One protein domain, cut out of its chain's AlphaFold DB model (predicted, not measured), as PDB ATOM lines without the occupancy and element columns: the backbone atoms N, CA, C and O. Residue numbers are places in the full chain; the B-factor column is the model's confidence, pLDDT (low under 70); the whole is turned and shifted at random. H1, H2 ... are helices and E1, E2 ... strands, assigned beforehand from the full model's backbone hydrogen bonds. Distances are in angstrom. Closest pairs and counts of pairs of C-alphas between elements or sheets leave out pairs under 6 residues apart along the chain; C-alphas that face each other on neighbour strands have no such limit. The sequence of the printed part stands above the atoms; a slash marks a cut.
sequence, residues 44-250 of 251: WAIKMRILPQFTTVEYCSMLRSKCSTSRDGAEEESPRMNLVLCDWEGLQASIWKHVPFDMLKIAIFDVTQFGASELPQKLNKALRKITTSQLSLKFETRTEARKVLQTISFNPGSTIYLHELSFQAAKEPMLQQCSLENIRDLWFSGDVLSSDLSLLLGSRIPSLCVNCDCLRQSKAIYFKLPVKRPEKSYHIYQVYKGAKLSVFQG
ATOM      1  N   TRP A  44     -28.182  -4.999  76.614       93.44
ATOM      2  CA  TRP A  44     -28.980  -5.758  77.567       93.44
ATOM      3  C   TRP A  44     -30.313  -5.068  77.829       93.44
ATOM      4  O   TRP A  44     -30.373  -3.838  77.927       93.44
ATOM      5  N   ALA A  45     -31.363  -5.862  78.002       94.38
ATOM      6  CA  ALA A  45     -32.568  -5.434  78.690       94.38
ATOM      7  C   ALA A  45     -32.768  -6.295  79.933       94.38
ATOM      8  O   ALA A  45     -32.505  -7.496  79.923       94.38
ATOM      9  N   ILE A  46     -33.207  -5.662  81.013       95.19
ATOM     10  CA  ILE A  46     -33.440  -6.315  82.298       95.19
ATOM     11  C   ILE A  46     -34.873  -6.027  82.708       95.19
ATOM     12  O   ILE A  46     -35.318  -4.882  82.652       95.19
ATOM     13  N   LYS A  47     -35.579  -7.064  83.139       95.44
ATOM     14  CA  LYS A  47     -36.940  -6.989  83.647       95.44
ATOM     15  C   LYS A  47     -36.960  -7.511  85.070       95.44
ATOM     16  O   LYS A  47     -36.473  -8.600  85.347       95.44
ATOM     17  N   MET A  48     -37.526  -6.736  85.979       95.75
ATOM     18  CA  MET A  48     -37.654  -7.080  87.385       95.75
ATOM     19  C   MET A  48     -39.122  -7.014  87.791       95.75
ATOM     20  O   MET A  48     -39.789  -5.999  87.583       95.75
ATOM     21  N   ARG A  49     -39.632  -8.082  88.407       96.12
ATOM     22  CA  ARG A  49     -40.978  -8.100  88.993       96.12
ATOM     23  C   ARG A  49     -40.883  -8.280  90.495       96.12
ATOM     24  O   ARG A  49     -40.379  -9.300  90.959       96.12
ATOM     25  N   ILE A  50     -41.377  -7.301  91.240       95.56
ATOM     26  CA  ILE A  50     -41.430  -7.311  92.703       95.56
ATOM     27  C   ILE A  50     -42.839  -7.764  93.099       95.56
ATOM     28  O   ILE A  50     -43.800  -7.001  92.978       95.56
ATOM     29  N   LEU A  51     -42.962  -9.027  93.507       94.12
ATOM     30  CA  LEU A  51     -44.218  -9.677  93.887       94.12
ATOM     31  C   LEU A  51     -44.269  -9.870  95.415       94.12
ATOM     32  O   LEU A  51     -43.218  -9.855  96.059       94.12
ATOM     33  N   PRO A  52     -45.454 -10.122  96.009       89.38
ATOM     34  CA  PRO A  52     -45.594 -10.159  97.471       89.38
ATOM     35  C   PRO A  52     -44.723 -11.198  98.176       89.38
ATOM     36  O   PRO A  52     -44.349 -11.018  99.329       89.38
ATOM     37  N   GLN A  53     -44.405 -12.297  97.492       88.62
ATOM     38  CA  GLN A  53     -43.694 -13.435  98.076       88.62
ATOM     39  C   GLN A  53     -42.256 -13.568  97.566       88.62
ATOM     40  O   GLN A  53     -41.429 -14.211  98.206       88.62
ATOM     41  N   PHE A  54     -41.948 -13.000  96.401       90.44
ATOM     42  CA  PHE A  54     -40.647 -13.155  95.763       90.44
ATOM     43  C   PHE A  54     -40.388 -12.044  94.749       90.44
ATOM     44  O   PHE A  54     -41.276 -11.297  94.349       90.44
ATOM     45  N   THR A  55     -39.142 -11.932  94.308       93.56
ATOM     46  CA  THR A  55     -38.767 -11.057  93.197       93.56
ATOM     47  C   THR A  55     -38.192 -11.910  92.082       93.56
ATOM     48  O   THR A  55     -37.384 -12.799  92.350       93.56
ATOM     49  N   THR A  56     -38.601 -11.649  90.846       94.62
ATOM     50  CA  THR A  56     -37.979 -12.254  89.667       94.62
ATOM     51  C   THR A  56     -37.149 -11.217  88.939       94.62
ATOM     52  O   THR A  56     -37.500 -10.036  88.895       94.62
ATOM     53  N   VAL A  57     -36.034 -11.673  88.380       94.88
ATOM     54  CA  VAL A  57     -35.211 -10.896  87.462       94.88
ATOM     55  C   VAL A  57     -35.048 -11.740  86.216       94.88
ATOM     56  O   VAL A  57     -34.662 -12.902  86.299       94.88
ATOM     57  N   GLU A  58     -35.366 -11.152  85.081       95.31
ATOM     58  CA  GLU A  58     -35.204 -11.731  83.762       95.31
ATOM     59  C   GLU A  58     -34.333 -10.793  82.933       95.31
ATOM     60  O   GLU A  58     -34.295  -9.579  83.171       95.31
ATOM     61  N   TYR A  59     -33.632 -11.335  81.951       94.56
ATOM     62  CA  TYR A  59     -32.857 -10.533  81.017       94.56
ATOM     63  C   TYR A  59     -32.981 -11.075  79.604       94.56
ATOM     64  O   TYR A  59     -33.278 -12.244  79.382       94.56
ATOM     65  N   CYS A  60     -32.703 -10.211  78.645       92.94
ATOM     66  CA  CYS A  60     -32.404 -10.608  77.283       92.94
ATOM     67  C   CYS A  60     -31.235  -9.759  76.780       92.94
ATOM     68  O   CYS A  60     -30.893  -8.711  77.346       92.94
ATOM     69  N   SER A  61     -30.573 -10.234  75.732       90.69
ATOM     70  CA  SER A  61     -29.447  -9.514  75.156       90.69
ATOM     71  C   SER A  61     -29.390  -9.699  73.657       90.69
ATOM     72  O   SER A  61     -29.776 -10.739  73.135       90.69
ATOM     73  N   MET A  62     -28.852  -8.698  72.975       86.38
ATOM     74  CA  MET A  62     -28.523  -8.793  71.560       86.38
ATOM     75  C   MET A  62     -27.078  -8.385  71.346       86.38
ATOM     76  O   MET A  62     -26.550  -7.520  72.052       86.38
ATOM     77  N   LEU A  63     -26.439  -8.982  70.343       83.62
ATOM     78  CA  LEU A  63     -25.139  -8.513  69.884       83.62
ATOM     79  C   LEU A  63     -25.271  -7.061  69.419       83.62
ATOM     80  O   LEU A  63     -26.221  -6.693  68.727       83.62
ATOM     81  N   ARG A  64     -24.298  -6.226  69.785       75.00
ATOM     82  CA  ARG A  64     -24.149  -4.902  69.188       75.00
ATOM     83  C   ARG A  64     -23.888  -5.127  67.705       75.00
ATOM     84  O   ARG A  64     -22.806  -5.572  67.329       75.00
ATOM     85  N   SER A  65     -24.892  -4.846  66.881       61.25
ATOM     86  CA  SER A  65     -24.711  -4.735  65.439       61.25
ATOM     87  C   SER A  65     -23.498  -3.836  65.170       61.25
ATOM     88  O   SER A  65     -23.403  -2.735  65.722       61.25
ATOM     89  N   LYS A  66     -22.564  -4.297  64.330       43.81
ATOM     90  CA  LYS A  66     -21.600  -3.411  63.668       43.81
ATOM     91  C   LYS A  66     -22.358  -2.648  62.575       43.81
ATOM     92  O   LYS A  66     -22.130  -2.892  61.397       43.81
ATOM     93  N   CYS A  67     -23.288  -1.770  62.946       30.73
ATOM     94  CA  CYS A  67     -23.861  -0.851  61.971       30.73
ATOM     95  C   CYS A  67     -22.819   0.232  61.707       30.73
ATOM     96  O   CYS A  67     -22.526   1.077  62.552       30.73
ATOM     97  N   SER A  68     -22.191   0.099  60.545       30.69
ATOM     98  CA  SER A  68     -21.471   1.133  59.821       30.69
ATOM     99  C   SER A  68     -22.131   2.497  59.971       30.69
ATOM    100  O   SER A  68     -23.341   2.601  59.808       30.69
ATOM    101  N   THR A  69     -21.301   3.518  60.185       34.31
ATOM    102  CA  THR A  69     -21.499   4.906  59.746       34.31
ATOM    103  C   THR A  69     -22.657   5.082  58.762       34.31
ATOM    104  O   THR A  69     -22.458   5.010  57.549       34.31
ATOM    105  N   SER A  70     -23.852   5.354  59.273       33.06
ATOM    106  CA  SER A  70     -24.901   5.992  58.500       33.06
ATOM    107  C   SER A  70     -25.243   7.290  59.225       33.06
ATOM    108  O   SER A  70     -25.616   7.324  60.396       33.06
ATOM    109  N   ARG A  71     -24.925   8.403  58.562       37.12
ATOM    110  CA  ARG A  71     -25.413   9.723  58.946       37.12
ATOM    111  C   ARG A  71     -26.915   9.683  58.707       37.12
ATOM    112  O   ARG A  71     -27.303   9.779  57.556       37.12
ATOM    113  N   ASP A  72     -27.705   9.461  59.747       35.25
ATOM    114  CA  ASP A  72     -29.018  10.079  59.945       35.25
ATOM    115  C   ASP A  72     -29.623   9.601  61.271       35.25
ATOM    116  O   ASP A  72     -29.492   8.448  61.674       35.25
ATOM    117  N   GLY A  73     -30.232  10.534  62.004       36.62
ATOM    118  CA  GLY A  73     -30.576  10.439  63.428       36.62
ATOM    119  C   GLY A  73     -31.736   9.507  63.800       36.62
ATOM    120  O   GLY A  73     -32.536   9.870  64.655       36.62
ATOM    121  N   ALA A  74     -31.832   8.321  63.193       35.72
ATOM    122  CA  ALA A  74     -32.898   7.339  63.427       35.72
ATOM    123  C   ALA A  74     -32.428   6.046  64.142       35.72
ATOM    124  O   ALA A  74     -33.212   5.118  64.335       35.72
ATOM    125  N   GLU A  75     -31.159   5.950  64.553       41.97
ATOM    126  CA  GLU A  75     -30.544   4.669  64.950       41.97
ATOM    127  C   GLU A  75     -30.741   4.230  66.421       41.97
ATOM    128  O   GLU A  75     -30.418   3.089  66.755       41.97
ATOM    129  N   GLU A  76     -31.296   5.054  67.321       46.59
ATOM    130  CA  GLU A  76     -31.447   4.655  68.739       46.59
ATOM    131  C   GLU A  76     -32.733   3.882  69.084       46.59
ATOM    132  O   GLU A  76     -32.777   3.235  70.136       46.59
ATOM    133  N   GLU A  77     -33.765   3.905  68.234       45.75
ATOM    134  CA  GLU A  77     -35.030   3.200  68.502       45.75
ATOM    135  C   GLU A  77     -35.018   1.736  68.029       45.75
ATOM    136  O   GLU A  77     -35.604   0.868  68.684       45.75
ATOM    137  N   SER A  78     -34.274   1.421  66.959       51.41
ATOM    138  CA  SER A  78     -34.235   0.071  66.369       51.41
ATOM    139  C   SER A  78     -33.716  -1.039  67.307       51.41
ATOM    140  O   SER A  78     -34.312  -2.121  67.326       51.41
ATOM    141  N   PRO A  79     -32.688  -0.829  68.160       52.75
ATOM    142  CA  PRO A  79     -32.259  -1.862  69.095       52.75
ATOM    143  C   PRO A  79     -33.225  -2.011  70.275       52.75
ATOM    144  O   PRO A  79     -33.283  -3.079  70.876       52.75
ATOM    145  N   ARG A  80     -33.998  -0.977  70.626       59.69
ATOM    146  CA  ARG A  80     -34.927  -1.025  71.767       59.69
ATOM    147  C   ARG A  80     -36.143  -1.892  71.454       59.69
ATOM    148  O   ARG A  80     -36.517  -2.726  72.272       59.69
ATOM    149  N   MET A  81     -36.715  -1.733  70.262       55.69
ATOM    150  CA  MET A  81     -37.899  -2.487  69.836       55.69
ATOM    151  C   MET A  81     -37.600  -3.986  69.689       55.69
ATOM    152  O   MET A  81     -38.398  -4.819  70.114       55.69
ATOM    153  N   ASN A  82     -36.403  -4.331  69.209       59.88
ATOM    154  CA  ASN A  82     -35.963  -5.722  69.109       59.88
ATOM    155  C   ASN A  82     -35.733  -6.376  70.486       59.88
ATOM    156  O   ASN A  82     -36.088  -7.536  70.658       59.88
ATOM    157  N   LEU A  83     -35.240  -5.640  71.497       66.25
ATOM    158  CA  LEU A  83     -35.067  -6.171  72.864       66.25
ATOM    159  C   LEU A  83     -36.396  -6.536  73.541       66.25
ATOM    160  O   LEU A  83     -36.436  -7.445  74.367       66.25
ATOM    161  N   VAL A  84     -37.488  -5.841  73.208       62.81
ATOM    162  CA  VAL A  84     -38.818  -6.139  73.766       62.81
ATOM    163  C   VAL A  84     -39.356  -7.478  73.248       62.81
ATOM    164  O   VAL A  84     -40.088  -8.152  73.972       62.81
ATOM    165  N   LEU A  85     -38.968  -7.872  72.032       70.56
ATOM    166  CA  LEU A  85     -39.414  -9.094  71.356       70.56
ATOM    167  C   LEU A  85     -38.498 -10.306  71.592       70.56
ATOM    168  O   LEU A  85     -38.827 -11.397  71.137       70.56
ATOM    169  N   CYS A  86     -37.361 -10.134  72.272       75.88
ATOM    170  CA  CYS A  86     -36.457 -11.240  72.575       75.88
ATOM    171  C   CYS A  86     -37.049 -12.218  73.599       75.88
ATOM    172  O   CYS A  86     -37.818 -11.830  74.483       75.88
ATOM    173  N   ASP A  87     -36.583 -13.465  73.530       84.38
ATOM    174  CA  ASP A  87     -36.792 -14.446  74.587       84.38
ATOM    175  C   ASP A  87     -36.086 -13.988  75.871       84.38
ATOM    176  O   ASP A  87     -34.928 -13.557  75.859       84.38
ATOM    177  N   TRP A  88     -36.820 -14.033  76.981       91.50
ATOM    178  CA  TRP A  88     -36.348 -13.600  78.291       91.50
ATOM    179  C   TRP A  88     -35.866 -14.806  79.091       91.50
ATOM    180  O   TRP A  88     -36.600 -15.775  79.274       91.50
ATOM    181  N   GLU A  89     -34.651 -14.721  79.617       92.75
ATOM    182  CA  GLU A  89     -34.052 -15.750  80.460       92.75
ATOM    183  C   GLU A  89     -34.162 -15.363  81.936       92.75
ATOM    184  O   GLU A  89     -33.882 -14.227  82.328       92.75
ATOM    185  N   GLY A  90     -34.566 -16.319  82.774       93.88
ATOM    186  CA  GLY A  90     -34.686 -16.126  84.216       93.88
ATOM    187  C   GLY A  90     -33.328 -16.149  84.914       93.88
ATOM    188  O   GLY A  90     -32.558 -17.096  84.784       93.88
ATOM    189  N   LEU A  91     -33.056 -15.137  85.733       93.19
ATOM    190  CA  LEU A  91     -31.832 -15.029  86.514       93.19
ATOM    191  C   LEU A  91     -32.075 -15.456  87.964       93.19
ATOM    192  O   LEU A  91     -32.812 -14.804  88.710       93.19
ATOM    193  N   GLN A  92     -31.413 -16.529  88.394       90.88
ATOM    194  CA  GLN A  92     -31.586 -17.070  89.743       90.88
ATOM    195  C   GLN A  92     -31.123 -16.100  90.841       90.88
ATOM    196  O   GLN A  92     -30.050 -15.498  90.761       90.88
ATOM    197  N   ALA A  93     -31.902 -16.021  91.925       88.19
ATOM    198  CA  ALA A  93     -31.670 -15.083  93.026       88.19
ATOM    199  C   ALA A  93     -30.320 -15.242  93.738       88.19
ATOM    200  O   ALA A  93     -29.736 -14.264  94.210       88.19
ATOM    201  N   SER A  94     -29.796 -16.466  93.794       88.44
ATOM    202  CA  SER A  94     -28.477 -16.776  94.357       88.44
ATOM    203  C   SER A  94     -27.330 -16.105  93.592       88.44
ATOM    204  O   SER A  94     -26.304 -15.778  94.196       88.44
ATOM    205  N   ILE A  95     -27.516 -15.857  92.291       89.38
ATOM    206  CA  ILE A  95     -26.481 -15.372  91.372       89.38
ATOM    207  C   ILE A  95     -26.464 -13.840  91.288       89.38
ATOM    208  O   ILE A  95     -25.425 -13.267  90.972       89.38
ATOM    209  N   TRP A  96     -27.547 -13.141  91.652       88.94
ATOM    210  CA  TRP A  96     -27.670 -11.679  91.493       88.94
ATOM    211  C   TRP A  96     -26.485 -10.875  92.044       88.94
ATOM    212  O   TRP A  96     -26.072  -9.887  91.444       88.94
ATOM    213  N   LYS A  97     -25.902 -11.302  93.172       88.06
ATOM    214  CA  LYS A  97     -24.750 -10.627  93.800       88.06
ATOM    215  C   LYS A  97     -23.445 -10.728  92.994       88.06
ATOM    216  O   LYS A  97     -22.527  -9.955  93.251       88.06
ATOM    217  N   HIS A  98     -23.362 -11.682  92.072       90.06
ATOM    218  CA  HIS A  98     -22.196 -11.943  91.227       90.06
ATOM    219  C   HIS A  98     -22.306 -11.298  89.844       90.06
ATOM    220  O   HIS A  98     -21.328 -11.283  89.103       90.06
ATOM    221  N   VAL A  99     -23.475 -10.753  89.504       92.00
ATOM    222  CA  VAL A  99     -23.713 -10.127  88.205       92.00
ATOM    223  C   VAL A  99     -23.000  -8.771  88.159       92.00
ATOM    224  O   VAL A  99     -23.229  -7.926  89.035       92.00
ATOM    225  N   PRO A 100     -22.158  -8.520  87.144       92.19
ATOM    226  CA  PRO A 100     -21.438  -7.260  86.999       92.19
ATOM    227  C   PRO A 100     -22.328  -6.207  86.321       92.19
ATOM    228  O   PRO A 100     -22.080  -5.811  85.184       92.19
ATOM    229  N   PHE A 101     -23.404  -5.775  86.991       92.31
ATOM    230  CA  PHE A 101     -24.381  -4.823  86.434       92.31
ATOM    231  C   PHE A 101     -23.746  -3.521  85.916       92.31
ATOM    232  O   PHE A 101     -24.226  -2.963  84.936       92.31
ATOM    233  N   ASP A 102     -22.647  -3.082  86.525       90.88
ATOM    234  CA  ASP A 102     -21.850  -1.917  86.128       90.88
ATOM    235  C   ASP A 102     -21.122  -2.091  84.782       90.88
ATOM    236  O   ASP A 102     -20.773  -1.107  84.133       90.88
ATOM    237  N   MET A 103     -20.910  -3.331  84.332       91.50
ATOM    238  CA  MET A 103     -20.301  -3.636  83.033       91.50
ATOM    239  C   MET A 103     -21.333  -3.834  81.917       91.50
ATOM    240  O   MET A 103     -20.964  -3.876  80.740       91.50
ATOM    241  N   LEU A 104     -22.615  -3.982  82.264       93.19
ATOM    242  CA  LEU A 104     -23.676  -4.217  81.293       93.19
ATOM    243  C   LEU A 104     -24.089  -2.897  80.638       93.19
ATOM    244  O   LEU A 104     -24.472  -1.941  81.310       93.19
ATOM    245  N   LYS A 105     -24.110  -2.859  79.301       92.81
ATOM    246  CA  LYS A 105     -24.796  -1.782  78.577       92.81
ATOM    247  C   LYS A 105     -26.306  -2.036  78.610       92.81
ATOM    248  O   LYS A 105     -26.853  -2.632  77.681       92.81
ATOM    249  N   ILE A 106     -26.957  -1.606  79.688       94.50
ATOM    250  CA  ILE A 106     -28.399  -1.770  79.891       94.50
ATOM    251  C   ILE A 106     -29.125  -0.679  79.100       94.50
ATOM    252  O   ILE A 106     -29.060   0.503  79.431       94.50
ATOM    253  N   ALA A 107     -29.786  -1.065  78.012       93.69
ATOM    254  CA  ALA A 107     -30.598  -0.141  77.228       93.69
ATOM    255  C   ALA A 107     -31.976   0.065  77.857       93.69
ATOM    256  O   ALA A 107     -32.479   1.185  77.853       93.69
ATOM    257  N   ILE A 108     -32.571  -1.008  78.384       94.44
ATOM    258  CA  ILE A 108     -33.913  -1.001  78.963       94.44
ATOM    259  C   ILE A 108     -33.859  -1.654  80.335       94.44
ATOM    260  O   ILE A 108     -33.376  -2.778  80.485       94.44
ATOM    261  N   PHE A 109     -34.412  -0.962  81.322       96.44
ATOM    262  CA  PHE A 109     -34.712  -1.524  82.623       96.44
ATOM    263  C   PHE A 109     -36.219  -1.424  82.863       96.44
ATOM    264  O   PHE A 109     -36.768  -0.328  82.927       96.44
ATOM    265  N   ASP A 110     -36.894  -2.567  82.925       96.25
ATOM    266  CA  ASP A 110     -38.331  -2.671  83.168       96.25
ATOM    267  C   ASP A 110     -38.568  -3.181  84.588       96.25
ATOM    268  O   ASP A 110     -38.028  -4.209  84.993       96.25
ATOM    269  N   VAL A 111     -39.360  -2.458  85.366       97.38
ATOM    270  CA  VAL A 111     -39.660  -2.766  86.758       97.38
ATOM    271  C   VAL A 111     -41.163  -2.742  86.937       97.38
ATOM    272  O   VAL A 111     -41.816  -1.743  86.652       97.38
ATOM    273  N   THR A 112     -41.721  -3.840  87.436       97.38
ATOM    274  CA  THR A 112     -43.131  -3.909  87.829       97.38
ATOM    275  C   THR A 112     -43.243  -4.311  89.293       97.38
ATOM    276  O   THR A 112     -42.769  -5.378  89.679       97.38
ATOM    277  N   GLN A 113     -43.862  -3.460  90.103       96.38
ATOM    278  CA  GLN A 113     -44.116  -3.683  91.524       96.38
ATOM    279  C   GLN A 113     -45.618  -3.896  91.748       96.38
ATOM    280  O   GLN A 113     -46.419  -3.066  91.326       96.38
ATOM    281  N   PHE A 114     -45.974  -5.010  92.395       93.56
ATOM    282  CA  PHE A 114     -47.360  -5.417  92.653       93.56
ATOM    283  C   PHE A 114     -47.710  -5.327  94.138       93.56
ATOM    284  O   PHE A 114     -46.905  -5.700  94.994       93.56
ATOM    285  N   GLY A 115     -48.933  -4.920  94.465       90.38
ATOM    286  CA  GLY A 115     -49.425  -4.826  95.840       90.38
ATOM    287  C   GLY A 115     -48.559  -3.943  96.742       90.38
ATOM    288  O   GLY A 115     -48.013  -2.926  96.327       90.38
ATOM    289  N   ALA A 116     -48.382  -4.371  97.993       90.38
ATOM    290  CA  ALA A 116     -47.505  -3.723  98.974       90.38
ATOM    291  C   ALA A 116     -46.077  -4.314  98.994       90.38
ATOM    292  O   ALA A 116     -45.383  -4.226 100.001       90.38
ATOM    293  N   SER A 117     -45.651  -4.969  97.909       93.62
ATOM    294  CA  SER A 117     -44.365  -5.678  97.863       93.62
ATOM    295  C   SER A 117     -43.190  -4.711  97.885       93.62
ATOM    296  O   SER A 117     -43.150  -3.789  97.071       93.62
ATOM    297  N   GLU A 118     -42.216  -4.967  98.754       93.56
ATOM    298  CA  GLU A 118     -41.039  -4.116  98.919       93.56
ATOM    299  C   GLU A 118     -39.851  -4.590  98.080       93.56
ATOM    300  O   GLU A 118     -39.610  -5.790  97.923       93.56
ATOM    301  N   LEU A 119     -39.054  -3.641  97.591       89.00
ATOM    302  CA  LEU A 119     -37.790  -3.914  96.926       89.00
ATOM    303  C   LEU A 119     -36.810  -4.595  97.902       89.00
ATOM    304  O   LEU A 119     -36.374  -3.968  98.877       89.00
ATOM    305  N   PRO A 120     -36.364  -5.837  97.631       87.31
ATOM    306  CA  PRO A 120     -35.458  -6.536  98.532       87.31
ATOM    307  C   PRO A 120     -34.136  -5.783  98.726       87.31
ATOM    308  O   PRO A 120     -33.464  -5.407  97.763       87.31
ATOM    309  N   GLN A 121     -33.682  -5.642  99.976       84.69
ATOM    310  CA  GLN A 121     -32.435  -4.925 100.299       84.69
ATOM    311  C   GLN A 121     -31.205  -5.471  99.556       84.69
ATOM    312  O   GLN A 121     -30.312  -4.713  99.171       84.69
ATOM    313  N   LYS A 122     -31.155  -6.793  99.335       81.12
ATOM    314  CA  LYS A 122     -30.077  -7.444  98.574       81.12
ATOM    315  C   LYS A 122     -30.012  -6.930  97.132       81.12
ATOM    316  O   LYS A 122     -28.916  -6.711  96.626       81.12
ATOM    317  N   LEU A 123     -31.168  -6.695  96.506       83.56
ATOM    318  CA  LEU A 123     -31.257  -6.135  95.161       83.56
ATOM    319  C   LEU A 123     -30.929  -4.650  95.140       83.56
ATOM    320  O   LEU A 123     -30.245  -4.222  94.224       83.56
ATOM    321  N   ASN A 124     -31.310  -3.882  96.163       83.88
ATOM    322  CA  ASN A 124     -30.993  -2.452  96.232       83.88
ATOM    323  C   ASN A 124     -29.487  -2.188  95.995       83.88
ATOM    324  O   ASN A 124     -29.124  -1.364  95.161       83.88
ATOM    325  N   LYS A 125     -28.590  -2.977  96.610       85.44
ATOM    326  CA  LYS A 125     -27.137  -2.860  96.366       85.44
ATOM    327  C   LYS A 125     -26.727  -3.150  94.918       85.44
ATOM    328  O   LYS A 125     -25.809  -2.509  94.417       85.44
ATOM    329  N   ALA A 126     -27.369  -4.118  94.270       86.62
ATOM    330  CA  ALA A 126     -27.098  -4.467  92.878       86.62
ATOM    331  C   ALA A 126     -27.637  -3.399  91.912       86.62
ATOM    332  O   ALA A 126     -26.933  -2.992  90.993       86.62
ATOM    333  N   LEU A 127     -28.837  -2.879  92.178       89.94
ATOM    334  CA  LEU A 127     -29.490  -1.847  91.376       89.94
ATOM    335  C   LEU A 127     -28.713  -0.527  91.361       89.94
ATOM    336  O   LEU A 127     -28.719   0.154  90.344       89.94
ATOM    337  N   ARG A 128     -27.969  -0.196  92.426       92.50
ATOM    338  CA  ARG A 128     -27.083   0.988  92.446       92.50
ATOM    339  C   ARG A 128     -26.023   0.996  91.351       92.50
ATOM    340  O   ARG A 128     -25.489   2.048  91.026       92.50
ATOM    341  N   LYS A 129     -25.688  -0.177  90.814       92.88
ATOM    342  CA  LYS A 129     -24.714  -0.331  89.731       92.88
ATOM    343  C   LYS A 129     -25.345  -0.185  88.346       92.88
ATOM    344  O   LYS A 129     -24.622  -0.148  87.358       92.88
ATOM    345  N   ILE A 130     -26.675  -0.129  88.261       94.62
ATOM    346  CA  ILE A 130     -27.388  -0.024  86.992       94.62
ATOM    347  C   ILE A 130     -27.366   1.423  86.517       94.62
ATOM    348  O   ILE A 130     -27.831   2.333  87.204       94.62
ATOM    349  N   THR A 131     -26.890   1.596  85.287       95.50
ATOM    350  CA  THR A 131     -27.106   2.805  84.496       95.50
ATOM    351  C   THR A 131     -27.878   2.426  83.238       95.50
ATOM    352  O   THR A 131     -27.456   1.519  82.522       95.50
ATOM    353  N   THR A 132     -29.008   3.087  82.973       96.06
ATOM    354  CA  THR A 132     -29.891   2.741  81.843       96.06
ATOM    355  C   THR A 132     -30.217   3.932  80.943       96.06
ATOM    356  O   THR A 132     -30.284   5.078  81.398       96.06
ATOM    357  N   SER A 133     -30.455   3.652  79.659       94.94
ATOM    358  CA  SER A 133     -31.002   4.611  78.684       94.94
ATOM    359  C   SER A 133     -32.531   4.706  78.733       94.94
ATOM    360  O   SER A 133     -33.109   5.691  78.279       94.94
ATOM    361  N   GLN A 134     -33.200   3.695  79.291       95.50
ATOM    362  CA  GLN A 134     -34.649   3.674  79.424       95.50
ATOM    363  C   GLN A 134     -35.083   2.980  80.713       95.50
ATOM    364  O   GLN A 134     -34.618   1.880  81.020       95.50
ATOM    365  N   LEU A 135     -36.011   3.604  81.435       97.31
ATOM    366  CA  LEU A 135     -36.735   2.988  82.545       97.31
ATOM    367  C   LEU A 135     -38.216   2.872  82.187       97.31
ATOM    368  O   LEU A 135     -38.843   3.865  81.829       97.31
ATOM    369  N   SER A 136     -38.771   1.674  82.325       96.75
ATOM    370  CA  SER A 136     -40.212   1.435  82.422       96.75
ATOM    371  C   SER A 136     -40.503   1.029  83.858       96.75
ATOM    372  O   SER A 136     -40.019  -0.001  84.307       96.75
ATOM    373  N   LEU A 137     -41.233   1.847  84.607       97.44
ATOM    374  CA  LEU A 137     -41.557   1.596  86.005       97.44
ATOM    375  C   LEU A 137     -43.071   1.602  86.189       97.44
ATOM    376  O   LEU A 137     -43.722   2.643  86.114       97.44
ATOM    377  N   LYS A 138     -43.615   0.419  86.459       96.75
ATOM    378  CA  LYS A 138     -45.013   0.185  86.810       96.75
ATOM    379  C   LYS A 138     -45.095  -0.128  88.298       96.75
ATOM    380  O   LYS A 138     -44.359  -0.991  88.776       96.75
ATOM    381  N   PHE A 139     -45.946   0.562  89.042       95.19
ATOM    382  CA  PHE A 139     -45.945   0.459  90.501       95.19
ATOM    383  C   PHE A 139     -47.330   0.674  91.099       95.19
ATOM    384  O   PHE A 139     -48.108   1.476  90.599       95.19
ATOM    385  N   GLU A 140     -47.617   0.008  92.212       93.38
ATOM    386  CA  GLU A 140     -48.807   0.282  93.028       93.38
ATOM    387  C   GLU A 140     -48.487   1.189  94.222       93.38
ATOM    388  O   GLU A 140     -49.368   1.889  94.723       93.38
ATOM    389  N   THR A 141     -47.222   1.223  94.656       92.38
ATOM    390  CA  THR A 141     -46.769   2.046  95.786       92.38
ATOM    391  C   THR A 141     -45.706   3.064  95.372       92.38
ATOM    392  O   THR A 141     -44.662   2.740  94.801       92.38
ATOM    393  N   ARG A 142     -45.946   4.337  95.704       92.12
ATOM    394  CA  ARG A 142     -45.024   5.443  95.392       92.12
ATOM    395  C   ARG A 142     -43.713   5.365  96.155       92.12
ATOM    396  O   ARG A 142     -42.679   5.747  95.616       92.12
ATOM    397  N   THR A 143     -43.750   4.870  97.388       92.19
ATOM    398  CA  THR A 143     -42.546   4.670  98.200       92.19
ATOM    399  C   THR A 143     -41.559   3.728  97.499       92.19
ATOM    400  O   THR A 143     -40.379   4.063  97.385       92.19
ATOM    401  N   GLU A 144     -42.019   2.599  96.950       92.31
ATOM    402  CA  GLU A 144     -41.142   1.672  96.222       92.31
ATOM    403  C   GLU A 144     -40.710   2.221  94.864       92.31
ATOM    404  O   GLU A 144     -39.540   2.100  94.494       92.31
ATOM    405  N   ALA A 145     -41.607   2.904  94.149       93.62
ATOM    406  CA  ALA A 145     -41.254   3.579  92.905       93.62
ATOM    407  C   ALA A 145     -40.127   4.605  93.112       93.62
ATOM    408  O   ALA A 145     -39.140   4.622  92.371       93.62
ATOM    409  N   ARG A 146     -40.228   5.409  94.179       93.88
ATOM    410  CA  ARG A 146     -39.208   6.386  94.570       93.88
ATOM    411  C   ARG A 146     -37.885   5.703  94.904       93.88
ATOM    412  O   ARG A 146     -36.846   6.157  94.432       93.88
ATOM    413  N   LYS A 147     -37.906   4.592  95.653       93.19
ATOM    414  CA  LYS A 147     -36.694   3.809  95.946       93.19
ATOM    415  C   LYS A 147     -35.992   3.382  94.658       93.19
ATOM    416  O   LYS A 147     -34.783   3.566  94.561       93.19
ATOM    417  N   VAL A 148     -36.717   2.863  93.663       94.12
ATOM    418  CA  VAL A 148     -36.123   2.468  92.372       94.12
ATOM    419  C   VAL A 148     -35.504   3.675  91.663       94.12
ATOM    420  O   VAL A 148     -34.331   3.617  91.293       94.12
ATOM    421  N   LEU A 149     -36.252   4.778  91.541       94.88
ATOM    422  CA  LEU A 149     -35.797   6.006  90.875       94.88
ATOM    423  C   LEU A 149     -34.556   6.628  91.523       94.88
ATOM    424  O   LEU A 149     -33.701   7.154  90.822       94.88
ATOM    425  N   GLN A 150     -34.448   6.560  92.850       93.56
ATOM    426  CA  GLN A 150     -33.299   7.072  93.602       93.56
ATOM    427  C   GLN A 150     -32.094   6.124  93.585       93.56
ATOM    428  O   GLN A 150     -30.988   6.531  93.933       93.56
ATOM    429  N   THR A 151     -32.307   4.851  93.250       92.94
ATOM    430  CA  THR A 151     -31.264   3.825  93.333       92.94
ATOM    431  C   THR A 151     -30.476   3.704  92.035       92.94
ATOM    432  O   THR A 151     -29.263   3.528  92.094       92.94
ATOM    433  N   ILE A 152     -31.135   3.777  90.878       94.81
ATOM    434  CA  ILE A 152     -30.473   3.617  89.577       94.81
ATOM    435  C   ILE A 152     -29.951   4.949  89.030       94.81
ATOM    436  O   ILE A 152     -30.382   6.022  89.441       94.81
ATOM    437  N   SER A 153     -29.044   4.869  88.059       95.62
ATOM    438  CA  SER A 153     -28.548   6.024  87.308       95.62
ATOM    439  C   SER A 153     -29.049   6.019  85.862       95.62
ATOM    440  O   SER A 153     -29.436   4.985  85.310       95.62
ATOM    441  N   PHE A 154     -29.022   7.188  85.225       95.75
ATOM    442  CA  PHE A 154     -29.503   7.378  83.858       95.75
ATOM    443  C   PHE A 154     -28.396   7.919  82.961       95.75
ATOM    444  O   PHE A 154     -27.697   8.863  83.340       95.75
ATOM    445  N   ASN A 155     -28.267   7.344  81.765       94.81
ATOM    446  CA  ASN A 155     -27.427   7.910  80.714       94.81
ATOM    447  C   ASN A 155     -27.969   9.288  80.281       94.81
ATOM    448  O   ASN A 155     -29.174   9.529  80.364       94.81
ATOM    449  N   PRO A 156     -27.117  10.200  79.786       94.38
ATOM    450  CA  PRO A 156     -27.595  11.415  79.139       94.38
ATOM    451  C   PRO A 156     -28.556  11.078  77.995       94.38
ATOM    452  O   PRO A 156     -28.253  10.230  77.157       94.38
ATOM    453  N   GLY A 157     -29.708  11.745  77.959       91.94
ATOM    454  CA  GLY A 157     -30.721  11.513  76.932       91.94
ATOM    455  C   GLY A 157     -31.728  10.405  77.262       91.94
ATOM    456  O   GLY A 157     -32.457   9.976  76.370       91.94
ATOM    457  N   SER A 158     -31.775   9.927  78.510       94.62
ATOM    458  CA  SER A 158     -32.636   8.805  78.895       94.62
ATOM    459  C   SER A 158     -34.132   9.109  78.815       94.62
ATOM    460  O   SER A 158     -34.579  10.245  78.998       94.62
ATOM    461  N   THR A 159     -34.906   8.043  78.617       94.50
ATOM    462  CA  THR A 159     -36.372   8.057  78.608       94.50
ATOM    463  C   THR A 159     -36.926   7.355  79.846       94.50
ATOM    464  O   THR A 159     -36.496   6.250  80.184       94.50
ATOM    465  N   ILE A 160     -37.907   7.959  80.515       95.56
ATOM    466  CA  ILE A 160     -38.577   7.363  81.674       95.56
ATOM    467  C   ILE A 160     -40.076   7.225  81.398       95.56
ATOM    468  O   ILE A 160     -40.738   8.202  81.058       95.56
ATOM    469  N   TYR A 161     -40.611   6.027  81.622       95.12
ATOM    470  CA  TYR A 161     -42.041   5.737  81.671       95.12
ATOM    471  C   TYR A 161     -42.431   5.353  83.095       95.12
ATOM    472  O   TYR A 161     -41.897   4.395  83.650       95.12
ATOM    473  N   LEU A 162     -43.359   6.097  83.684       95.19
ATOM    474  CA  LEU A 162     -43.867   5.928  85.040       95.19
ATOM    475  C   LEU A 162     -45.358   5.644  84.936       95.19
ATOM    476  O   LEU A 162     -46.099   6.454  84.386       95.19
ATOM    477  N   HIS A 163     -45.792   4.498  85.439       93.62
ATOM    478  CA  HIS A 163     -47.190   4.095  85.395       93.62
ATOM    479  C   HIS A 163     -47.639   3.627  86.776       93.62
ATOM    480  O   HIS A 163     -47.241   2.562  87.254       93.62
ATOM    481  N   GLU A 164     -48.467   4.441  87.413       92.19
ATOM    482  CA  GLU A 164     -49.134   4.092  88.657       92.19
ATOM    483  C   GLU A 164     -50.289   3.136  88.338       92.19
ATOM    484  O   GLU A 164     -51.228   3.481  87.630       92.19
ATOM    485  N   LEU A 165     -50.192   1.905  88.833       89.94
ATOM    486  CA  LEU A 165     -51.200   0.856  88.667       89.94
ATOM    487  C   LEU A 165     -52.321   0.966  89.711       89.94
ATOM    488  O   LEU A 165     -53.365   0.327  89.579       89.94
ATOM    489  N   SER A 166     -52.100   1.751  90.768       82.19
ATOM    490  CA  SER A 166     -53.090   2.003  91.810       82.19
ATOM    491  C   SER A 166     -54.105   3.046  91.353       82.19
ATOM    492  O   SER A 166     -53.745   4.122  90.889       82.19
ATOM    493  N   PHE A 167     -55.389   2.765  91.576       73.56
ATOM    494  CA  PHE A 167     -56.477   3.724  91.347       73.56
ATOM    495  C   PHE A 167     -56.765   4.605  92.572       73.56
ATOM    496  O   PHE A 167     -57.782   5.299  92.619       73.56
ATOM    497  N   GLN A 168     -55.921   4.542  93.606       79.12
ATOM    498  CA  GLN A 168     -56.090   5.357  94.805       79.12
ATOM    499  C   GLN A 168     -55.525   6.760  94.603       79.12
ATOM    500  O   GLN A 168     -54.489   6.953  93.974       79.12
ATOM    501  N   ALA A 169     -56.179   7.746  95.214       81.19
ATOM    502  CA  ALA A 169     -55.696   9.117  95.198       81.19
ATOM    503  C   ALA A 169     -54.330   9.223  95.904       81.19
ATOM    504  O   ALA A 169     -54.160   8.771  97.041       81.19
ATOM    505  N   ALA A 170     -53.377   9.881  95.251       84.56
ATOM    506  CA  ALA A 170     -52.012  10.050  95.721       84.56
ATOM    507  C   ALA A 170     -51.945  10.792  97.062       84.56
ATOM    508  O   ALA A 170     -52.448  11.903  97.211       84.56
ATOM    509  N   LYS A 171     -51.291  10.222  98.070       85.94
ATOM    510  CA  LYS A 171     -51.145  10.892  99.380       85.94
ATOM    511  C   LYS A 171     -49.791  11.575  99.553       85.94
ATOM    512  O   LYS A 171     -49.667  12.478 100.371       85.94
ATOM    513  N   GLU A 172     -48.804  11.170  98.763       88.69
ATOM    514  CA  GLU A 172     -47.421  11.623  98.866       88.69
ATOM    515  C   GLU A 172     -46.791  11.883  97.487       88.69
ATOM    516  O   GLU A 172     -47.188  11.251  96.499       88.69
ATOM    517  N   PRO A 173     -45.823  12.815  97.388       88.19
ATOM    518  CA  PRO A 173     -45.112  13.076  96.142       88.19
ATOM    519  C   PRO A 173     -44.209  11.901  95.778       88.19
ATOM    520  O   PRO A 173     -43.616  11.273  96.650       88.19
ATOM    521  N   MET A 174     -44.071  11.592  94.495       89.75
ATOM    522  CA  MET A 174     -43.199  10.504  94.048       89.75
ATOM    523  C   MET A 174     -41.830  11.008  93.591       89.75
ATOM    524  O   MET A 174     -40.824  10.351  93.843       89.75
ATOM    525  N   LEU A 175     -41.782  12.172  92.942       88.81
ATOM    526  CA  LEU A 175     -40.597  12.655  92.227       88.81
ATOM    527  C   LEU A 175     -39.686  13.529  93.087       88.81
ATOM    528  O   LEU A 175     -38.598  13.918  92.657       88.81
ATOM    529  N   GLN A 176     -40.105  13.838  94.314       80.19
ATOM    530  CA  GLN A 176     -39.291  14.595  95.251       80.19
ATOM    531  C   GLN A 176     -37.958  13.861  95.493       80.19
ATOM    532  O   GLN A 176     -37.943  12.666  95.779       80.19
ATOM    533  N   GLN A 177     -36.839  14.588  95.373       81.00
ATOM    534  CA  GLN A 177     -35.463  14.075  95.521       81.00
ATOM    535  C   GLN A 177     -34.981  13.112  94.417       81.00
ATOM    536  O   GLN A 177     -33.921  12.510  94.567       81.00
ATOM    537  N   CYS A 178     -35.711  12.955  93.309       84.81
ATOM    538  CA  CYS A 178     -35.202  12.215  92.152       84.81
ATOM    539  C   CYS A 178     -34.319  13.129  91.287       84.81
ATOM    540  O   CYS A 178     -34.714  14.253  90.976       84.81
ATOM    541  N   SER A 179     -33.137  12.655  90.876       85.56
ATOM    542  CA  SER A 179     -32.314  13.384  89.903       85.56
ATOM    543  C   SER A 179     -32.871  13.169  88.498       85.56
ATOM    544  O   SER A 179     -32.930  12.041  88.013       85.56
ATOM    545  N   LEU A 180     -33.294  14.257  87.852       87.69
ATOM    546  CA  LEU A 180     -33.893  14.246  86.512       87.69
ATOM    547  C   LEU A 180     -33.011  14.951  85.464       87.69
ATOM    548  O   LEU A 180     -33.487  15.306  84.390       87.69
ATOM    549  N   GLU A 181     -31.734  15.188  85.773       89.50
ATOM    550  CA  GLU A 181     -30.840  16.018  84.949       89.50
ATOM    551  C   GLU A 181     -30.531  15.405  83.579       89.50
ATOM    552  O   GLU A 181     -30.451  16.123  82.586       89.50
ATOM    553  N   ASN A 182     -30.412  14.079  83.518       93.06
ATOM    554  CA  ASN A 182     -30.052  13.344  82.304       93.06
ATOM    555  C   ASN A 182     -31.263  12.934  81.450       93.06
ATOM    556  O   ASN A 182     -31.107  12.213  80.464       93.06
ATOM    557  N   ILE A 183     -32.471  13.356  81.828       93.06
ATOM    558  CA  ILE A 183     -33.715  12.853  81.242       93.06
ATOM    559  C   ILE A 183     -34.153  13.734  80.074       93.06
ATOM    560  O   ILE A 183     -34.329  14.945  80.221       93.06
ATOM    561  N   ARG A 184     -34.355  13.106  78.911       90.19
ATOM    562  CA  ARG A 184     -34.868  13.764  77.701       90.19
ATOM    563  C   ARG A 184     -36.386  13.680  77.609       90.19
ATOM    564  O   ARG A 184     -37.042  14.672  77.306       90.19
ATOM    565  N   ASP A 185     -36.919  12.498  77.891       88.06
ATOM    566  CA  ASP A 185     -38.329  12.171  77.723       88.06
ATOM    567  C   ASP A 185     -38.873  11.590  79.030       88.06
ATOM    568  O   ASP A 185     -38.320  10.619  79.554       88.06
ATOM    569  N   LEU A 186     -39.964  12.151  79.551       92.38
ATOM    570  CA  LEU A 186     -40.665  11.602  80.712       92.38
ATOM    571  C   LEU A 186     -42.151  11.450  80.418       92.38
ATOM    572  O   LEU A 186     -42.830  12.414  80.073       92.38
ATOM    573  N   TRP A 187     -42.643  10.233  80.614       90.81
ATOM    574  CA  TRP A 187     -44.041   9.854  80.495       90.81
ATOM    575  C   TRP A 187     -44.538   9.429  81.870       90.81
ATOM    576  O   TRP A 187     -44.008   8.480  82.443       90.81
ATOM    577  N   PHE A 188     -45.537  10.117  82.405       90.38
ATOM    578  CA  PHE A 188     -46.170   9.761  83.671       90.38
ATOM    579  C   PHE A 188     -47.654   9.481  83.446       90.38
ATOM    580  O   PHE A 188     -48.351  10.330  82.900       90.38
ATOM    581  N   SER A 189     -48.139   8.324  83.891       88.31
ATOM    582  CA  SER A 189     -49.560   7.970  83.931       88.31
ATOM    583  C   SER A 189     -49.958   7.630  85.365       88.31
ATOM    584  O   SER A 189     -49.369   6.720  85.950       88.31
ATOM    585  N   GLY A 190     -50.913   8.367  85.935       87.50
ATOM    586  CA  GLY A 190     -51.384   8.183  87.316       87.50
ATOM    587  C   GLY A 190     -52.023   9.441  87.915       87.50
ATOM    588  O   GLY A 190     -52.344  10.386  87.193       87.50
ATOM    589  N   ASP A 191     -52.191   9.496  89.241       85.19
ATOM    590  CA  ASP A 191     -52.583  10.742  89.933       85.19
ATOM    591  C   ASP A 191     -51.343  11.648  90.057       85.19
ATOM    592  O   ASP A 191     -50.272  11.189  90.430       85.19
ATOM    593  N   VAL A 192     -51.410  12.943  89.752       82.94
ATOM    594  CA  VAL A 192     -50.235  13.831  89.865       82.94
ATOM    595  C   VAL A 192     -50.490  14.885  90.922       82.94
ATOM    596  O   VAL A 192     -51.359  15.747  90.781       82.94
ATOM    597  N   LEU A 193     -49.680  14.862  91.980       85.12
ATOM    598  CA  LEU A 193     -49.732  15.899  93.001       85.12
ATOM    599  C   LEU A 193     -49.183  17.220  92.471       85.12
ATOM    600  O   LEU A 193     -48.250  17.259  91.672       85.12
ATOM    601  N   SER A 194     -49.706  18.331  92.994       82.25
ATOM    602  CA  SER A 194     -49.275  19.669  92.572       82.25
ATOM    603  C   SER A 194     -47.778  19.918  92.786       82.25
ATOM    604  O   SER A 194     -47.174  20.665  92.022       82.25
ATOM    605  N   SER A 195     -47.175  19.304  93.808       86.06
ATOM    606  CA  SER A 195     -45.731  19.371  94.065       86.06
ATOM    607  C   SER A 195     -44.915  18.656  92.984       86.06
ATOM    608  O   SER A 195     -43.979  19.249  92.455       86.06
ATOM    609  N   ASP A 196     -45.299  17.430  92.616       87.50
ATOM    610  CA  ASP A 196     -44.655  16.665  91.540       87.50
ATOM    611  C   ASP A 196     -44.817  17.382  90.194       87.50
ATOM    612  O   ASP A 196     -43.847  17.546  89.460       87.50
ATOM    613  N   LEU A 197     -46.017  17.895  89.900       84.44
ATOM    614  CA  LEU A 197     -46.269  18.650  88.673       84.44
ATOM    615  C   LEU A 197     -45.403  19.912  88.592       84.44
ATOM    616  O   LEU A 197     -44.806  20.187  87.556       84.44
ATOM    617  N   SER A 198     -45.304  20.666  89.690       84.44
ATOM    618  CA  SER A 198     -44.474  21.877  89.737       84.44
ATOM    619  C   SER A 198     -42.996  21.552  89.509       84.44
ATOM    620  O   SER A 198     -42.314  22.274  88.782       84.44
ATOM    621  N   LEU A 199     -42.511  20.440  90.074       87.69
ATOM    622  CA  LEU A 199     -41.151  19.944  89.860       87.69
ATOM    623  C   LEU A 199     -40.922  19.556  88.391       87.69
ATOM    624  O   LEU A 199     -39.921  19.964  87.805       87.69
ATOM    625  N   LEU A 200     -41.860  18.830  87.776       85.88
ATOM    626  CA  LEU A 200     -41.779  18.432  86.368       85.88
ATOM    627  C   LEU A 200     -41.769  19.639  85.424       85.88
ATOM    628  O   LEU A 200     -40.920  19.715  84.534       85.88
ATOM    629  N   LEU A 201     -42.659  20.609  85.643       83.31
ATOM    630  CA  LEU A 201     -42.730  21.830  84.834       83.31
ATOM    631  C   LEU A 201     -41.481  22.710  85.001       83.31
ATOM    632  O   LEU A 201     -41.016  23.304  84.026       83.31
ATOM    633  N   GLY A 202     -40.911  22.754  86.210       83.69
ATOM    634  CA  GLY A 202     -39.663  23.462  86.511       83.69
ATOM    635  C   GLY A 202     -38.387  22.746  86.050       83.69
ATOM    636  O   GLY A 202     -37.318  23.359  86.035       83.69
ATOM    637  N   SER A 203     -38.475  21.470  85.665       86.25
ATOM    638  CA  SER A 203     -37.320  20.652  85.278       86.25
ATOM    639  C   SER A 203     -36.671  21.113  83.963       86.25
ATOM    640  O   SER A 203     -37.185  21.973  83.242       86.25
ATOM    641  N   ARG A 204     -35.521  20.527  83.601       86.75
ATOM    642  CA  ARG A 204     -34.867  20.735  82.292       86.75
ATOM    643  C   ARG A 204     -35.315  19.746  81.216       86.75
ATOM    644  O   ARG A 204     -34.879  19.900  80.084       86.75
ATOM    645  N   ILE A 205     -36.233  18.834  81.536       86.06
ATOM    646  CA  ILE A 205     -36.732  17.819  80.605       86.06
ATOM    647  C   ILE A 205     -37.363  18.519  79.382       86.06
ATOM    648  O   ILE A 205     -38.222  19.394  79.580       86.06
ATOM    649  N   PRO A 206     -36.907  18.209  78.152       81.00
ATOM    650  CA  PRO A 206     -37.457  18.761  76.914       81.00
ATOM    651  C   PRO A 206     -38.858  18.260  76.564       81.00
ATOM    652  O   PRO A 206     -39.685  19.053  76.125       81.00
ATOM    653  N   SER A 207     -39.103  16.966  76.765       84.00
ATOM    654  CA  SER A 207     -40.313  16.267  76.332       84.00
ATOM    655  C   SER A 207     -41.010  15.657  77.543       84.00
ATOM    656  O   SER A 207     -40.497  14.745  78.199       84.00
ATOM    657  N   LEU A 208     -42.172  16.215  77.883       83.94
ATOM    658  CA  LEU A 208     -42.958  15.795  79.039       83.94
ATOM    659  C   LEU A 208     -44.364  15.387  78.599       83.94
ATOM    660  O   LEU A 208     -45.122  16.207  78.076       83.94
ATOM    661  N   CYS A 209     -44.723  14.138  78.874       83.25
ATOM    662  CA  CYS A 209     -46.066  13.613  78.709       83.25
ATOM    663  C   CYS A 209     -46.637  13.237  80.075       83.25
ATOM    664  O   CYS A 209     -46.072  12.412  80.792       83.25
ATOM    665  N   VAL A 210     -47.758  13.846  80.451       83.19
ATOM    666  CA  VAL A 210     -48.438  13.544  81.714       83.19
ATOM    667  C   VAL A 210     -49.884  13.195  81.412       83.19
ATOM    668  O   VAL A 210     -50.641  14.034  80.929       83.19
ATOM    669  N   ASN A 211     -50.252  11.952  81.696       78.69
ATOM    670  CA  ASN A 211     -51.615  11.459  81.663       78.69
ATOM    671  C   ASN A 211     -52.156  11.377  83.095       78.69
ATOM    672  O   ASN A 211     -51.707  10.552  83.893       78.69
ATOM    673  N   CYS A 212     -53.099  12.256  83.423       70.69
ATOM    674  CA  CYS A 212     -53.711  12.289  84.747       70.69
ATOM    675  C   CYS A 212     -55.030  11.513  84.749       70.69
ATOM    676  O   CYS A 212     -56.025  11.996  84.197       70.69
ATOM    677  N   ASP A 213     -55.070  10.378  85.449       63.47
ATOM    678  CA  ASP A 213     -56.297   9.580  85.593       63.47
ATOM    679  C   ASP A 213     -57.302  10.233  86.561       63.47
ATOM    680  O   ASP A 213     -58.506   9.985  86.495       63.47
ATOM    681  N   CYS A 214     -56.822  11.099  87.463       55.84
ATOM    682  CA  CYS A 214     -57.627  11.833  88.440       55.84
ATOM    683  C   CYS A 214     -57.058  13.243  88.670       55.84
ATOM    684  O   CYS A 214     -56.285  13.465  89.595       55.84
ATOM    685  N   LEU A 215     -57.459  14.245  87.884       51.88
ATOM    686  CA  LEU A 215     -57.221  15.641  88.283       51.88
ATOM    687  C   LEU A 215     -58.202  16.007  89.400       51.88
ATOM    688  O   LEU A 215     -59.415  16.071  89.185       51.88
ATOM    689  N   ARG A 216     -57.683  16.238  90.613       52.72
ATOM    690  CA  ARG A 216     -58.507  16.668  91.752       52.72
ATOM    691  C   ARG A 216     -59.241  17.957  91.391       52.72
ATOM    692  O   ARG A 216     -58.615  18.979  91.112       52.72
ATOM    693  N   GLN A 217     -60.573  17.903  91.456       43.19
ATOM    694  CA  GLN A 217     -61.492  18.993  91.103       43.19
ATOM    695  C   GLN A 217     -61.175  20.329  91.803       43.19
ATOM    696  O   GLN A 217     -61.539  21.385  91.299       43.19
ATOM    697  N   SER A 218     -60.453  20.314  92.929       37.41
ATOM    698  CA  SER A 218     -60.096  21.518  93.687       37.41
ATOM    699  C   SER A 218     -58.923  22.325  93.115       37.41
ATOM    700  O   SER A 218     -58.636  23.409  93.620       37.41
ATOM    701  N   LYS A 219     -58.236  21.830  92.078       40.19
ATOM    702  CA  LYS A 219     -57.117  22.521  91.422       40.19
ATOM    703  C   LYS A 219     -57.078  22.197  89.931       40.19
ATOM    704  O   LYS A 219     -56.058  21.727  89.430       40.19
ATOM    705  N   ALA A 220     -58.157  22.486  89.204       37.69
ATOM    706  CA  ALA A 220     -58.046  22.726  87.767       37.69
ATOM    707  C   ALA A 220     -57.170  23.977  87.561       37.69
ATOM    708  O   ALA A 220     -57.653  25.084  87.341       37.69
ATOM    709  N   ILE A 221     -55.857  23.828  87.745       37.62
ATOM    710  CA  ILE A 221     -54.884  24.849  87.396       37.62
ATOM    711  C   ILE A 221     -54.774  24.747  85.884       37.62
ATOM    712  O   ILE A 221     -54.070  23.901  85.339       37.62
ATOM    713  N   TYR A 222     -55.548  25.592  85.213       37.25
ATOM    714  CA  TYR A 222     -55.414  25.844  83.794       37.25
ATOM    715  C   TYR A 222     -54.031  26.455  83.560       37.25
ATOM    716  O   TYR A 222     -53.833  27.663  83.691       37.25
ATOM    717  N   PHE A 223     -53.044  25.622  83.237       39.19
ATOM    718  CA  PHE A 223     -51.753  26.106  82.774       39.19
ATOM    719  C   PHE A 223     -51.907  26.593  81.336       39.19
ATOM    720  O   PHE A 223     -51.644  25.875  80.376       39.19
ATOM    721  N   LYS A 224     -52.300  27.857  81.180       32.38
ATOM    722  CA  LYS A 224     -51.959  28.624  79.981       32.38
ATOM    723  C   LYS A 224     -50.493  29.036  80.138       32.38
ATOM    724  O   LYS A 224     -50.198  30.164  80.517       32.38
ATOM    725  N   LEU A 225     -49.573  28.080  79.991       37.44
ATOM    726  CA  LEU A 225     -48.143  28.373  80.050       37.44
ATOM    727  C   LEU A 225     -47.796  29.236  78.830       37.44
ATOM    728  O   LEU A 225     -48.001  28.780  77.707       37.44
ATOM    729  N   PRO A 226     -47.285  30.466  79.008       33.53
ATOM    730  CA  PRO A 226     -46.645  31.162  77.909       33.53
ATOM    731  C   PRO A 226     -45.380  30.370  77.574       33.53
ATOM    732  O   PRO A 226     -44.484  30.247  78.416       33.53
ATOM    733  N   VAL A 227     -45.310  29.800  76.371       41.25
ATOM    734  CA  VAL A 227     -44.094  29.163  75.865       41.25
ATOM    735  C   VAL A 227     -43.024  30.248  75.748       41.25
ATOM    736  O   VAL A 227     -42.933  30.982  74.774       41.25
ATOM    737  N   LYS A 228     -42.221  30.404  76.805       38.06
ATOM    738  CA  LYS A 228     -41.011  31.239  76.808       38.06
ATOM    739  C   LYS A 228     -39.744  30.433  76.506       38.06
ATOM    740  O   LYS A 228     -38.651  30.983  76.566       38.06
ATOM    741  N   ARG A 229     -39.864  29.136  76.200       44.81
ATOM    742  CA  ARG A 229     -38.739  28.287  75.784       44.81
ATOM    743  C   ARG A 229     -39.120  27.535  74.506       44.81
ATOM    744  O   ARG A 229     -39.820  26.535  74.619       44.81
ATOM    745  N   PRO A 230     -38.679  27.996  73.324       48.72
ATOM    746  CA  PRO A 230     -39.037  27.386  72.039       48.72
ATOM    747  C   PRO A 230     -38.528  25.940  71.855       48.72
ATOM    748  O   PRO A 230     -38.897  25.289  70.889       48.72
ATOM    749  N   GLU A 231     -37.716  25.418  72.779       51.69
ATOM    750  CA  GLU A 231     -37.097  24.083  72.703       51.69
ATOM    751  C   GLU A 231     -37.828  22.987  73.503       51.69
ATOM    752  O   GLU A 231     -37.315  21.875  73.622       51.69
ATOM    753  N   LYS A 232     -38.992  23.273  74.102       49.62
ATOM    754  CA  LYS A 232     -39.713  22.306  74.946       49.62
ATOM    755  C   LYS A 232     -41.111  21.993  74.438       49.62
ATOM    756  O   LYS A 232     -41.879  22.906  74.146       49.62
ATOM    757  N   SER A 233     -41.463  20.711  74.441       56.50
ATOM    758  CA  SER A 233     -42.806  20.218  74.148       56.50
ATOM    759  C   SER A 233     -43.445  19.629  75.406       56.50
ATOM    760  O   SER A 233     -42.872  18.801  76.115       56.50
ATOM    761  N   TYR A 234     -44.667  20.074  75.692       55.88
ATOM    762  CA  TYR A 234     -45.469  19.573  76.803       55.88
ATOM    763  C   TYR A 234     -46.779  19.022  76.255       55.88
ATOM    764  O   TYR A 234     -47.507  19.724  75.552       55.88
ATOM    765  N   HIS A 235     -47.093  17.785  76.622       56.78
ATOM    766  CA  HIS A 235     -48.369  17.156  76.322       56.78
ATOM    767  C   HIS A 235     -49.007  16.703  77.634       56.78
ATOM    768  O   HIS A 235     -48.591  15.720  78.245       56.78
ATOM    769  N   ILE A 236     -50.001  17.455  78.100       59.69
ATOM    770  CA  ILE A 236     -50.779  17.089  79.284       59.69
ATOM    771  C   ILE A 236     -52.131  16.594  78.793       59.69
ATOM    772  O   ILE A 236     -52.883  17.340  78.161       59.69
ATOM    773  N   TYR A 237     -52.416  15.327  79.074       53.38
ATOM    774  CA  TYR A 237     -53.671  14.679  78.737       53.38
ATOM    775  C   TYR A 237     -54.501  14.502  80.002       53.38
ATOM    776  O   TYR A 237     -54.012  14.056  81.043       53.38
ATOM    777  N   GLN A 238     -55.781  14.847  79.895       51.94
ATOM    778  CA  GLN A 238     -56.770  14.556  80.916       51.94
ATOM    779  C   GLN A 238     -57.769  13.550  80.355       51.94
ATOM    780  O   GLN A 238     -58.481  13.840  79.390       51.94
ATOM    781  N   VAL A 239     -57.826  12.369  80.969       41.91
ATOM    782  CA  VAL A 239     -58.778  11.324  80.597       41.91
ATOM    783  C   VAL A 239     -59.928  11.353  81.599       41.91
ATOM    784  O   VAL A 239     -59.846  10.807  82.694       41.91
ATOM    785  N   TYR A 240     -61.028  12.014  81.237       37.34
ATOM    786  CA  TYR A 240     -62.275  11.894  81.987       37.34
ATOM    787  C   TYR A 240     -62.969  10.582  81.607       37.34
ATOM    788  O   TYR A 240     -63.261  10.348  80.432       37.34
ATOM    789  N   LYS A 241     -63.311   9.747  82.598       33.00
ATOM    790  CA  LYS A 241     -64.285   8.658  82.410       33.00
ATOM    791  C   LYS A 241     -65.619   9.273  81.954       33.00
ATOM    792  O   LYS A 241     -66.381   9.766  82.777       33.00
ATOM    793  N   GLY A 242     -65.875   9.263  80.643       36.12
ATOM    794  CA  GLY A 242     -67.169   9.607  80.043       36.12
ATOM    795  C   GLY A 242     -67.242  10.850  79.143       36.12
ATOM    796  O   GLY A 242     -68.309  11.078  78.583       36.12
ATOM    797  N   ALA A 243     -66.181  11.644  78.937       30.77
ATOM    798  CA  ALA A 243     -66.252  12.781  78.003       30.77
ATOM    799  C   ALA A 243     -64.892  13.238  77.447       30.77
ATOM    800  O   ALA A 243     -63.895  13.262  78.160       30.77
ATOM    801  N   LYS A 244     -64.920  13.609  76.154       31.36
ATOM    802  CA  LYS A 244     -63.915  14.272  75.294       31.36
ATOM    803  C   LYS A 244     -62.505  14.496  75.874       31.36
ATOM    804  O   LYS A 244     -62.299  15.337  76.747       31.36
ATOM    805  N   LEU A 245     -61.527  13.862  75.215       32.59
ATOM    806  CA  LEU A 245     -60.115  14.259  75.216       32.59
ATOM    807  C   LEU A 245     -59.994  15.767  74.974       32.59
ATOM    808  O   LEU A 245     -60.393  16.273  73.924       32.59
ATOM    809  N   SER A 246     -59.413  16.477  75.932       36.31
ATOM    810  CA  SER A 246     -58.923  17.837  75.729       36.31
ATOM    811  C   SER A 246     -57.406  17.764  75.594       36.31
ATOM    812  O   SER A 246     -56.697  17.404  76.530       36.31
ATOM    813  N   VAL A 247     -56.913  18.032  74.383       38.03
ATOM    814  CA  VAL A 247     -55.481  18.139  74.097       38.03
ATOM    815  C   VAL A 247     -55.082  19.587  74.332       38.03
ATOM    816  O   VAL A 247     -55.522  20.478  73.607       38.03
ATOM    817  N   PHE A 248     -54.242  19.829  75.333       40.69
ATOM    818  CA  PHE A 248     -53.647  21.143  75.545       40.69
ATOM    819  C   PHE A 248     -52.270  21.169  74.881       40.69
ATOM    820  O   PHE A 248     -51.289  20.689  75.441       40.69
ATOM    821  N   GLN A 249     -52.204  21.709  73.662       35.34
ATOM    822  CA  GLN A 249     -50.943  22.109  73.038       35.34
ATOM    823  C   GLN A 249     -50.661  23.567  73.413       35.34
ATOM    824  O   GLN A 249     -51.375  24.473  72.980       35.34
ATOM    825  N   GLY A 250     -49.634  23.799  74.232       38.78
ATOM    826  CA  GLY A 250     -49.059  25.134  74.383       38.78
ATOM    827  C   GLY A 250     -48.215  25.446  73.149       38.78
ATOM    828  O   GLY A 250     -47.219  24.764  72.929       38.78
TER     829      GLY A 250
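This is residues 44 to 250 of the 251 residues of an uncharacterized protein of Heligmosomoides polygyrus (UniProt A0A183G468). A long, twisted wall of ten strands has H3 over one face and H1 over the opposite face; H2 sits by the end of H3, and H4 only grazes the wall. Residues 68 to 74 stick out as a free loop. The printed part has 207 residues, in the order E1 E2 H1 E3 E4 H2 E5 H3 E6 E7 H4 E8 E9 E10, with a mixed sheet E3 E2 E1 E4 E5 E6 E7 E8 E9 E10. The class is mixed, helices and strands; the whole is compact, with a radius of gyration of the C-alphas of 18.3 A and spans of 50 by 49 by 32 A.

E1, residues 44 to 50, begins at C-alpha 44 (-28.980, -5.758, 77.567), and E2, residues 55 to 63, is 27.1 A long. H1 is residues 78 to 84, E3 89 to 91, E4 106 to 113 and H2 121 to 127. E5, residues 131 to 139, bends by 83 degrees at residue 134. H3, residues 142 to 151, is 14.0 A long. E6, residues 153 to 164, measures 20.7 A and bends by 130 degrees at residue 156. E7 is residues 183 to 190, H4 194 to 202, E8 207 to 212 and E9, 22.6 A long, 233 to 240. E10, residues 243 to 249, ends at C-alpha 249 (-50.943, 22.109, 73.038).

E3 and E10 are edge strands. E1 and E2 form a hairpin, with N 47 and O 58 2.8 A apart. E3 is antiparallel to E2, with N 91 and O 57 at 2.8 A. E1 and E4 are parallel, with N 48 and O 110 at 2.8 A. E4, H2, E5, then E5, H3, E6, and E7, H4, E8 are strand-helix-strand units, parallel neighbour strands with a helix between, each with a right-handed crossover. E6 and E7 are parallel, with N 187 and O 160 within hydrogen-bond range at 2.8 A. E9 and E10 meet only at a point, C-alphas 240 and 243, 5.7 A apart. H1 has a height of 7.6 A over the sheet and H3 8.7 A. H2, not on the sheet, only just touches H3, with 3 pairs of C-alphas within 8 A, the closest those of Leu 127 and Thr 151 at 6.3 A. In H3 and H4 every O i to N i+4 pair is within hydrogen-bond range; H1 has 2 of 3, and H2 1 of 3 beside 3 of 4 O i to N i+3 pairs.

The C-alphas of Ser 68 and Ser 218, the two farthest apart, are 55.3 A apart. The printed part has no cut. The links E2 to H1, E3 to E4, E6 to E7 and E8 to E9 are long. The mean pLDDT of the printed part is 77.1, with residues 65 to 84 and 213 to 250 under 70.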